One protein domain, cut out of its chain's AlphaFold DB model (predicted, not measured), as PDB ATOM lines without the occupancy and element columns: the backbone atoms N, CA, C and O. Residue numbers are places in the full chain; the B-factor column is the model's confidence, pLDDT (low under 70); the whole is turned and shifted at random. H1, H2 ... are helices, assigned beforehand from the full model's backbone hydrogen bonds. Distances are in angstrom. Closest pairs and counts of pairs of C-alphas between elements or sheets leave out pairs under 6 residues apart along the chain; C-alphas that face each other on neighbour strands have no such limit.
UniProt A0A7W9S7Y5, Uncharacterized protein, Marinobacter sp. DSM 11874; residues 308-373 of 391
ATOM      1  N   GLU A 308      66.318 -28.643 115.651       89.38
ATOM      2  CA  GLU A 308      64.946 -28.119 115.524       89.38
ATOM      3  C   GLU A 308      64.871 -27.020 114.461       89.38
ATOM      4  O   GLU A 308      63.990 -27.056 113.599       89.38
ATOM      5  N   ARG A 309      65.847 -26.103 114.459       87.56
ATOM      6  CA  ARG A 309      65.938 -25.024 113.462       87.56
ATOM      7  C   ARG A 309      66.167 -25.557 112.051       87.56
ATOM      8  O   ARG A 309      65.519 -25.096 111.111       87.56
ATOM      9  N   GLU A 310      67.052 -26.545 111.897       89.94
ATOM     10  CA  GLU A 310      67.274 -27.227 110.617       89.94
ATOM     11  C   GLU A 310      65.984 -27.895 110.116       89.94
ATOM     12  O   GLU A 310      65.610 -27.723 108.955       89.94
ATOM     13  N   GLN A 311      65.274 -28.629 110.979       90.50
ATOM     14  CA  GLN A 311      64.030 -29.311 110.602       90.50
ATOM     15  C   GLN A 311      62.923 -28.327 110.218       90.50
ATOM     16  O   GLN A 311      62.215 -28.553 109.232       90.50
ATOM     17  N   GLU A 312      62.784 -27.217 110.945       91.94
ATOM     18  CA  GLU A 312      61.811 -26.177 110.611       91.94
ATOM     19  C   GLU A 312      62.131 -25.526 109.257       91.94
ATOM     20  O   GLU A 312      61.248 -25.403 108.398       91.94
ATOM     21  N   LEU A 313      63.399 -25.154 109.031       92.81
ATOM     22  CA  LEU A 313      63.849 -24.595 107.758       92.81
ATOM     23  C   LEU A 313      63.622 -25.595 106.617       92.81
ATOM     24  O   LEU A 313      63.064 -25.228 105.583       92.81
ATOM     25  N   LYS A 314      63.975 -26.867 106.821       92.56
ATOM     26  CA  LYS A 314      63.740 -27.947 105.856       92.56
ATOM     27  C   LYS A 314      62.267 -28.054 105.478       92.56
ATOM     28  O   LYS A 314      61.953 -28.118 104.291       92.56
ATOM     29  N   GLY A 315      61.369 -28.048 106.463       92.75
ATOM     30  CA  GLY A 315      59.927 -28.101 106.231       92.75
ATOM     31  C   GLY A 315      59.433 -26.937 105.367       92.75
ATOM     32  O   GLY A 315      58.691 -27.155 104.409       92.75
ATOM     33  N   LYS A 316      59.901 -25.717 105.654       94.50
ATOM     34  CA  LYS A 316      59.554 -24.501 104.897       94.50
ATOM     35  C   LYS A 316      60.090 -24.518 103.463       94.50
ATOM     36  O   LYS A 316      59.340 -24.230 102.534       94.50
ATOM     37  N   LEU A 317      61.350 -24.909 103.269       93.62
ATOM     38  CA  LEU A 317      61.969 -24.990 101.940       93.62
ATOM     39  C   LEU A 317      61.319 -26.078 101.076       93.62
ATOM     40  O   LEU A 317      61.042 -25.840  99.904       93.62
ATOM     41  N   LEU A 318      61.010 -27.247 101.649       92.50
ATOM     42  CA  LEU A 318      60.304 -28.311 100.927       92.50
ATOM     43  C   LEU A 318      58.870 -27.917 100.564       92.50
ATOM     44  O   LEU A 318      58.406 -28.260  99.477       92.50
ATOM     45  N   TYR A 319      58.170 -27.196 101.444       94.00
ATOM     46  CA  TYR A 319      56.845 -26.658 101.135       94.00
ATOM     47  C   TYR A 319      56.899 -25.710  99.933       94.00
ATOM     48  O   TYR A 319      56.173 -25.907  98.959       94.00
ATOM     49  N   GLU A 320      57.810 -24.738  99.962       93.25
ATOM     50  CA  GLU A 320      57.967 -23.764  98.882       93.25
ATOM     51  C   GLU A 320      58.392 -24.431  97.563       93.25
ATOM     52  O   GLU A 320      57.863 -24.107  96.499       93.25
ATOM     53  N   ASN A 321      59.273 -25.434  97.638       93.62
ATOM     54  CA  ASN A 321      59.671 -26.242  96.490       93.62
ATOM     55  C   ASN A 321      58.468 -26.939  95.835       93.62
ATOM     56  O   ASN A 321      58.295 -26.884  94.617       93.62
ATOM     57  N   ARG A 322      57.589 -27.543  96.646       93.12
ATOM     58  CA  ARG A 322      56.354 -28.182  96.162       93.12
ATOM     59  C   ARG A 322      55.392 -27.174  95.541       93.12
ATOM     60  O   ARG A 322      54.774 -27.484  94.528       93.12
ATOM     61  N   CYS A 323      55.300 -25.957  96.082       89.94
ATOM     62  CA  CYS A 323      54.505 -24.879  95.483       89.94
ATOM     63  C   CYS A 323      54.990 -24.473  94.081       89.94
ATOM     64  O   CYS A 323      54.205 -23.926  93.308       89.94
ATOM     65  N   LYS A 324      56.249 -24.759  93.726       93.50
ATOM     66  CA  LYS A 324      56.792 -24.579  92.370       93.50
ATOM     67  C   LYS A 324      56.788 -25.837  91.508       93.50
ATOM     68  O   LYS A 324      57.330 -25.816  90.410       93.50
ATOM     69  N   GLY A 325      56.153 -26.909  91.970       94.06
ATOM     70  CA  GLY A 325      56.087 -28.173  91.240       94.06
ATOM     71  C   GLY A 325      57.295 -29.084  91.453       94.06
ATOM     72  O   GLY A 325      57.357 -30.146  90.840       94.06
ATOM     73  N   GLY A 326      58.224 -28.717  92.339       94.00
ATOM     74  CA  GLY A 326      59.293 -29.606  92.774       94.00
ATOM     75  C   GLY A 326      58.783 -30.735  93.674       94.00
ATOM     76  O   GLY A 326      57.649 -30.740  94.163       94.00
ATOM     77  N   ASN A 327      59.649 -31.707  93.930       93.31
ATOM     78  CA  ASN A 327      59.387 -32.817  94.845       93.31
ATOM     79  C   ASN A 327      60.608 -33.062  95.747       93.31
ATOM     80  O   ASN A 327      61.600 -32.345  95.680       93.31
ATOM     81  N   ASP A 328      60.558 -34.071  96.616       88.88
ATOM     82  CA  ASP A 328      61.646 -34.327  97.574       88.88
ATOM     83  C   ASP A 328      62.966 -34.770  96.899       88.88
ATOM     84  O   ASP A 328      64.014 -34.779  97.544       88.88
ATOM     85  N   ARG A 329      62.926 -35.145  95.613       89.19
ATOM     86  CA  ARG A 329      64.082 -35.540  94.789       89.19
ATOM     87  C   ARG A 329      64.532 -34.452  93.812       89.19
ATOM     88  O   ARG A 329      65.611 -34.573  93.246       89.19
ATOM     89  N   GLU A 330      63.713 -33.429  93.595       92.19
ATOM     90  CA  GLU A 330      63.944 -32.377  92.610       92.19
ATOM     91  C   GLU A 330      63.616 -31.026  93.241       92.19
ATOM     92  O   GLU A 330      62.449 -30.670  93.442       92.19
ATOM     93  N   ILE A 331      64.668 -30.291  93.599       91.94
ATOM     94  CA  ILE A 331      64.536 -28.964  94.188       91.94
ATOM     95  C   ILE A 331      64.600 -27.946  93.054       91.94
ATOM     96  O   ILE A 331      65.670 -27.642  92.550       91.94
ATOM     97  N   VAL A 332      63.451 -27.422  92.644       94.25
ATOM     98  CA  VAL A 332      63.341 -26.453  91.542       94.25
ATOM     99  C   VAL A 332      63.642 -25.019  91.981       94.25
ATOM    100  O   VAL A 332      63.771 -24.149  91.135       94.25
ATOM    101  N   ILE A 333      63.761 -24.779  93.292       94.50
ATOM    102  CA  ILE A 333      64.036 -23.456  93.882       94.50
ATOM    103  C   ILE A 333      65.519 -23.231  94.244       94.50
ATOM    104  O   ILE A 333      65.833 -22.375  95.074       94.50
ATOM    105  N   ILE A 334      66.439 -24.063  93.728       94.06
ATOM    106  CA  ILE A 334      67.874 -24.006  94.083       94.06
ATOM    107  C   ILE A 334      68.471 -22.653  93.702       94.06
ATOM    108  O   ILE A 334      69.184 -22.060  94.513       94.06
ATOM    109  N   ASP A 335      68.163 -22.162  92.504       92.75
ATOM    110  CA  ASP A 335      68.732 -20.923  91.981       92.75
ATOM    111  C   ASP A 335      68.280 -19.719  92.818       92.75
ATOM    112  O   ASP A 335      69.095 -18.872  93.187       92.75
ATOM    113  N   GLU A 336      67.009 -19.677  93.233       94.12
ATOM    114  CA  GLU A 336      66.501 -18.634  94.124       94.12
ATOM    115  C   GLU A 336      67.133 -18.693  95.516       94.12
ATOM    116  O   GLU A 336      67.432 -17.642  96.088       94.12
ATOM    117  N   ILE A 337      67.355 -19.892  96.067       94.31
ATOM    118  CA  ILE A 337      68.069 -20.055  97.341       94.31
ATOM    119  C   ILE A 337      69.505 -19.541  97.197       94.31
ATOM    120  O   ILE A 337      69.957 -18.765  98.042       94.31
ATOM    121  N   ALA A 338      70.207 -19.929  96.129       92.81
ATOM    122  CA  ALA A 338      71.582 -19.519  95.866       92.81
ATOM    123  C   ALA A 338      71.707 -17.994  95.734       92.81
ATOM    124  O   ALA A 338      72.574 -17.388  96.368       92.81
ATOM    125  N   GLU A 339      70.815 -17.359  94.970       91.50
ATOM    126  CA  GLU A 339      70.774 -15.902  94.824       91.50
ATOM    127  C   GLU A 339      70.502 -15.195  96.158       91.50
ATOM    128  O   GLU A 339      71.198 -14.241  96.505       91.50
ATOM    129  N   VAL A 340      69.521 -15.664  96.938       93.19
ATOM    130  CA  VAL A 340      69.191 -15.074  98.247       93.19
ATOM    131  C   VAL A 340      70.374 -15.158  99.208       93.19
ATOM    132  O   VAL A 340      70.655 -14.190  99.920       93.19
ATOM    133  N   ILE A 341      71.072 -16.294  99.218       93.31
ATOM    134  CA  ILE A 341      72.261 -16.510 100.042       93.31
ATOM    135  C   ILE A 341      73.384 -15.555  99.616       93.31
ATOM    136  O   ILE A 341      73.944 -14.846 100.452       93.31
ATOM    137  N   LYS A 342      73.670 -15.488  98.314       92.31
ATOM    138  CA  LYS A 342      74.750 -14.670  97.748       92.31
ATOM    139  C   LYS A 342      74.546 -13.167  97.961       92.31
ATOM    140  O   LYS A 342      75.513 -12.456  98.215       92.31
ATOM    141  N   ASP A 343      73.312 -12.684  97.849       91.25
ATOM    142  CA  ASP A 343      73.027 -11.244  97.823       91.25
ATOM    143  C   ASP A 343      72.853 -10.603  99.213       91.25
ATOM    144  O   ASP A 343      72.830  -9.372  99.303       91.25
ATOM    145  N   ASN A 344      72.685 -11.384 100.292       91.44
ATOM    146  CA  ASN A 344      72.280 -10.829 101.600       91.44
ATOM    147  C   ASN A 344      73.102 -11.284 102.799       91.44
ATOM    148  O   ASN A 344      72.863 -10.762 103.889       91.44
ATOM    149  N   PHE A 345      74.015 -12.236 102.631       91.44
ATOM    150  CA  PHE A 345      74.772 -12.788 103.746       91.44
ATOM    151  C   PHE A 345      76.273 -12.626 103.510       91.44
ATOM    152  O   PHE A 345      76.765 -12.843 102.403       91.44
ATOM    153  N   ASP A 346      76.989 -12.209 104.551       93.38
ATOM    154  CA  ASP A 346      78.451 -12.110 104.538       93.38
ATOM    155  C   ASP A 346      79.122 -13.486 104.723       93.38
ATOM    156  O   ASP A 346      78.468 -14.481 105.035       93.38
ATOM    157  N   GLU A 347      80.442 -13.566 104.525       92.38
ATOM    158  CA  GLU A 347      81.192 -14.831 104.609       92.38
ATOM    159  C   GLU A 347      81.049 -15.547 105.966       92.38
ATOM    160  O   GLU A 347      81.023 -16.781 106.018       92.38
ATOM    161  N   GLU A 348      80.903 -14.799 107.061       89.94
ATOM    162  CA  GLU A 348      80.723 -15.358 108.405       89.94
ATOM    163  C   GLU A 348      79.330 -15.995 108.556       89.94
ATOM    164  O   GLU A 348      79.177 -17.126 109.039       89.94
ATOM    165  N   GLN A 349      78.300 -15.307 108.066       91.00
ATOM    166  CA  GLN A 349      76.930 -15.806 108.027       91.00
ATOM    167  C   GLN A 349      76.790 -17.008 107.090       91.00
ATOM    168  O   GLN A 349      76.082 -17.956 107.435       91.00
ATOM    169  N   LEU A 350      77.503 -17.024 105.958       91.69
ATOM    170  CA  LEU A 350      77.517 -18.151 105.020       91.69
ATOM    171  C   LEU A 350      77.984 -19.446 105.686       91.69
ATOM    172  O   LEU A 350      77.372 -20.494 105.476       91.69
ATOM    173  N   HIS A 351      79.005 -19.390 106.546       89.56
ATOM    174  CA  HIS A 351      79.449 -20.569 107.293       89.56
ATOM    175  C   HIS A 351      78.339 -21.109 108.212       89.56
ATOM    176  O   HIS A 351      78.131 -22.321 108.323       89.56
ATOM    177  N   THR A 352      77.588 -20.215 108.857       88.69
ATOM    178  CA  THR A 352      76.464 -20.596 109.725       88.69
ATOM    179  C   THR A 352      75.300 -21.171 108.919       88.69
ATOM    180  O   THR A 352      74.731 -22.192 109.309       88.69
ATOM    181  N   ILE A 353      74.981 -20.565 107.776       90.50
ATOM    182  CA  ILE A 353      73.929 -21.019 106.859       90.50
ATOM    183  C   ILE A 353      74.256 -22.406 106.313       90.50
ATOM    184  O   ILE A 353      73.413 -23.294 106.393       90.50
ATOM    185  N   ASN A 354      75.489 -22.635 105.857       89.31
ATOM    186  CA  ASN A 354      75.922 -23.937 105.344       89.31
ATOM    187  C   ASN A 354      75.825 -25.047 106.398       89.31
ATOM    188  O   ASN A 354      75.632 -26.206 106.047       89.31
ATOM    189  N   ARG A 355      75.916 -24.714 107.690       86.75
ATOM    190  CA  ARG A 355      75.739 -25.688 108.775       86.75
ATOM    191  C   ARG A 355      74.271 -26.044 109.037       86.75
ATOM    192  O   ARG A 355      74.009 -27.137 109.520       86.75
ATOM    193  N   ILE A 356      73.341 -25.131 108.750       87.56
ATOM    194  CA  ILE A 356      71.906 -25.267 109.070       87.56
ATOM    195  C   ILE A 356      71.076 -25.642 107.833       87.56
ATOM    196  O   ILE A 356      69.955 -26.133 107.956       87.56
ATOM    197  N   LEU A 357      71.598 -25.419 106.626       89.31
ATOM    198  CA  LEU A 357      70.938 -25.838 105.401       89.31
ATOM    199  C   LEU A 357      70.820 -27.367 105.353       89.31
ATOM    200  O   LEU A 357      71.807 -28.067 105.590       89.31
ATOM    201  N   PRO A 358      69.642 -27.899 104.972       86.94
ATOM    202  CA  PRO A 358      69.461 -29.332 104.798       86.94
ATOM    203  C   PRO A 358      70.553 -29.915 103.887       86.94
ATOM    204  O   PRO A 358      70.786 -29.357 102.809       86.94
ATOM    205  N   PRO A 359      71.172 -31.061 104.235       86.38
ATOM    206  CA  PRO A 359      72.289 -31.629 103.474       86.38
ATOM    207  C   PRO A 359      71.997 -31.798 101.983       86.38
ATOM    208  O   PRO A 359      72.861 -31.563 101.146       86.38
ATOM    209  N   VAL A 360      70.751 -32.149 101.649       78.38
ATOM    210  CA  VAL A 360      70.281 -32.269 100.265       78.38
ATOM    211  C   VAL A 360      70.463 -30.945  99.520       78.38
ATOM    212  O   VAL A 360      71.060 -30.932  98.453       78.38
ATOM    213  N   ILE A 361      70.029 -29.824 100.103       84.25
ATOM    214  CA  ILE A 361      70.137 -28.491  99.493       84.25
ATOM    215  C   ILE A 361      71.607 -28.083  99.349       84.25
ATOM    216  O   ILE A 361      71.997 -27.601  98.291       84.25
ATOM    217  N   ASN A 362      72.440 -28.354 100.357       84.50
ATOM    218  CA  ASN A 362      73.879 -28.083 100.285       84.50
ATOM    219  C   ASN A 362      74.575 -28.836  99.147       84.50
ATOM    220  O   ASN A 362      75.414 -28.260  98.459       84.50
ATOM    221  N   ILE A 363      74.231 -30.110  98.925       84.19
ATOM    222  CA  ILE A 363      74.786 -30.891  97.810       84.19
ATOM    223  C   ILE A 363      74.437 -30.219  96.479       84.19
ATOM    224  O   ILE A 363      75.314 -30.038  95.636       84.19
ATOM    225  N   TYR A 364      73.185 -29.795  96.308       82.06
ATOM    226  CA  TYR A 364      72.755 -29.101  95.097       82.06
ATOM    227  C   TYR A 364      73.441 -27.743  94.908       82.06
ATOM    228  O   TYR A 364      73.898 -27.458  93.804       82.06
ATOM    229  N   LEU A 365      73.580 -26.940  95.967       85.00
ATOM    230  CA  LEU A 365      74.276 -25.649  95.907       85.00
ATOM    231  C   LEU A 365      75.763 -25.814  95.557       85.00
ATOM    232  O   LEU A 365      76.293 -25.075  94.729       85.00
ATOM    233  N   ASN A 366      76.436 -26.814  96.131       86.75
ATOM    234  CA  ASN A 366      77.838 -27.103  95.827       86.75
ATOM    235  C   ASN A 366      78.021 -27.599  94.388       86.75
ATOM    236  O   ASN A 366      78.949 -27.169  93.700       86.75
ATOM    237  N   ASN A 367      77.117 -28.456  93.909       83.62
ATOM    238  CA  ASN A 367      77.139 -28.929  92.528       83.62
ATOM    239  C   ASN A 367      76.894 -27.781  91.537       83.62
ATOM    240  O   ASN A 367      77.621 -27.688  90.552       83.62
ATOM    241  N   ALA A 368      75.944 -26.881  91.823       79.94
ATOM    242  CA  ALA A 368      75.658 -25.702  90.999       79.94
ATOM    243  C   ALA A 368      76.849 -24.727  90.929       79.94
ATOM    244  O   ALA A 368      77.162 -24.186  89.869       79.94
ATOM    245  N   ASN A 369      77.568 -24.543  92.041       81.56
ATOM    246  CA  ASN A 369      78.780 -23.721  92.060       81.56
ATOM    247  C   ASN A 369      79.936 -24.366  91.274       81.56
ATOM    248  O   ASN A 369      80.702 -23.659  90.622       81.56
ATOM    249  N   THR A 370      80.053 -25.697  91.313       82.56
ATOM    250  CA  THR A 370      81.113 -26.437  90.605       82.56
ATOM    251  C   THR A 370      80.871 -26.446  89.094       82.56
ATOM    252  O   THR A 370      81.789 -26.167  88.325       82.56
ATOM    253  N   SER A 371      79.627 -26.653  88.653       76.06
ATOM    254  CA  SER A 371      79.270 -26.593  87.229       76.06
ATOM    255  C   SER A 371      79.420 -25.186  86.638       76.06
ATOM    256  O   SER A 371      79.844 -25.045  85.492       76.06
ATOM    257  N   ALA A 372      79.165 -24.129  87.419       74.88
ATOM    258  CA  ALA A 372      79.419 -22.750  86.992       74.88
ATOM    259  C   ALA A 372      80.918 -22.438  86.786       74.88
ATOM    260  O   ALA A 372      81.260 -21.569  85.981       74.88
ATOM    261  N   LEU A 373      81.816 -23.139  87.490       74.88
ATOM    262  CA  LEU A 373      83.269 -23.010  87.330       74.88
ATOM    263  C   LEU A 373      83.786 -23.760  86.094       74.88
ATOM    264  O   LEU A 373      84.667 -23.244  85.410       74.88
TER     265      LEU A 373
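What this domain is: This is residues 308 to 373 of the 391 residues of an uncharacterized protein of Marinobacter sp. DSM 11874 (UniProt A0A7W9S7Y5). Two helices, H2 and H4, cross near their middles almost at a right angle; H3 folds back from the end of H2 towards the start of H4, and H1, the longest helix, runs along one side of these three, with its first turns by the end of H3. The printed part has 66 residues with four named helices in the order H1, H2, H3, H4 and no named strand, and its class is all helix. It is compact, with a radius of gyration of the C-alphas of 11.7 A, and spans 31 by 30 by 18 A.

Where its parts are: Find C-alpha 308 at (64.946, -28.119, 115.524); from there H1 runs through residues 308 to 323, 22.8 A long. Next look for H2, residues 334 to 344, 15.8 A, then H3, residues 347 to 356, 14.7 A. H4, residues 359 to 373, begins at C-alpha 359, (72.289, -31.629, 103.474), and ends 21.3 A away at C-alpha 373, (83.269, -23.010, 87.330).

How they stand to each other: Start with H1, which is apart from H2. H1 and H3 are close but not clearly touching at the closest C-alphas, Glu 310 and Ile 356, 5.3 A, and stand about perpendicular at 86 degrees. H1 and H4 are near each other. H2 touches H4, which touches it with residues 361 to 365 alone; the closest C-alphas of the two, those of Ala 338 and Leu 365, are 6.7 A apart, and their lines are about perpendicular at 81 degrees. H3 and H4 are close but not clearly touching, with the C-alphas of Asn 354 and Asn 362 closest at 6.9 A. In H1, H2, H3 and H4 every O i to N i+4 pair is within hydrogen-bond range.

The domain as a whole: Look at C-alphas 308 and 373, the two farthest apart, at 34.0 A. The printed part has no cut and no long link, and no printed residue has a pLDDT under 70.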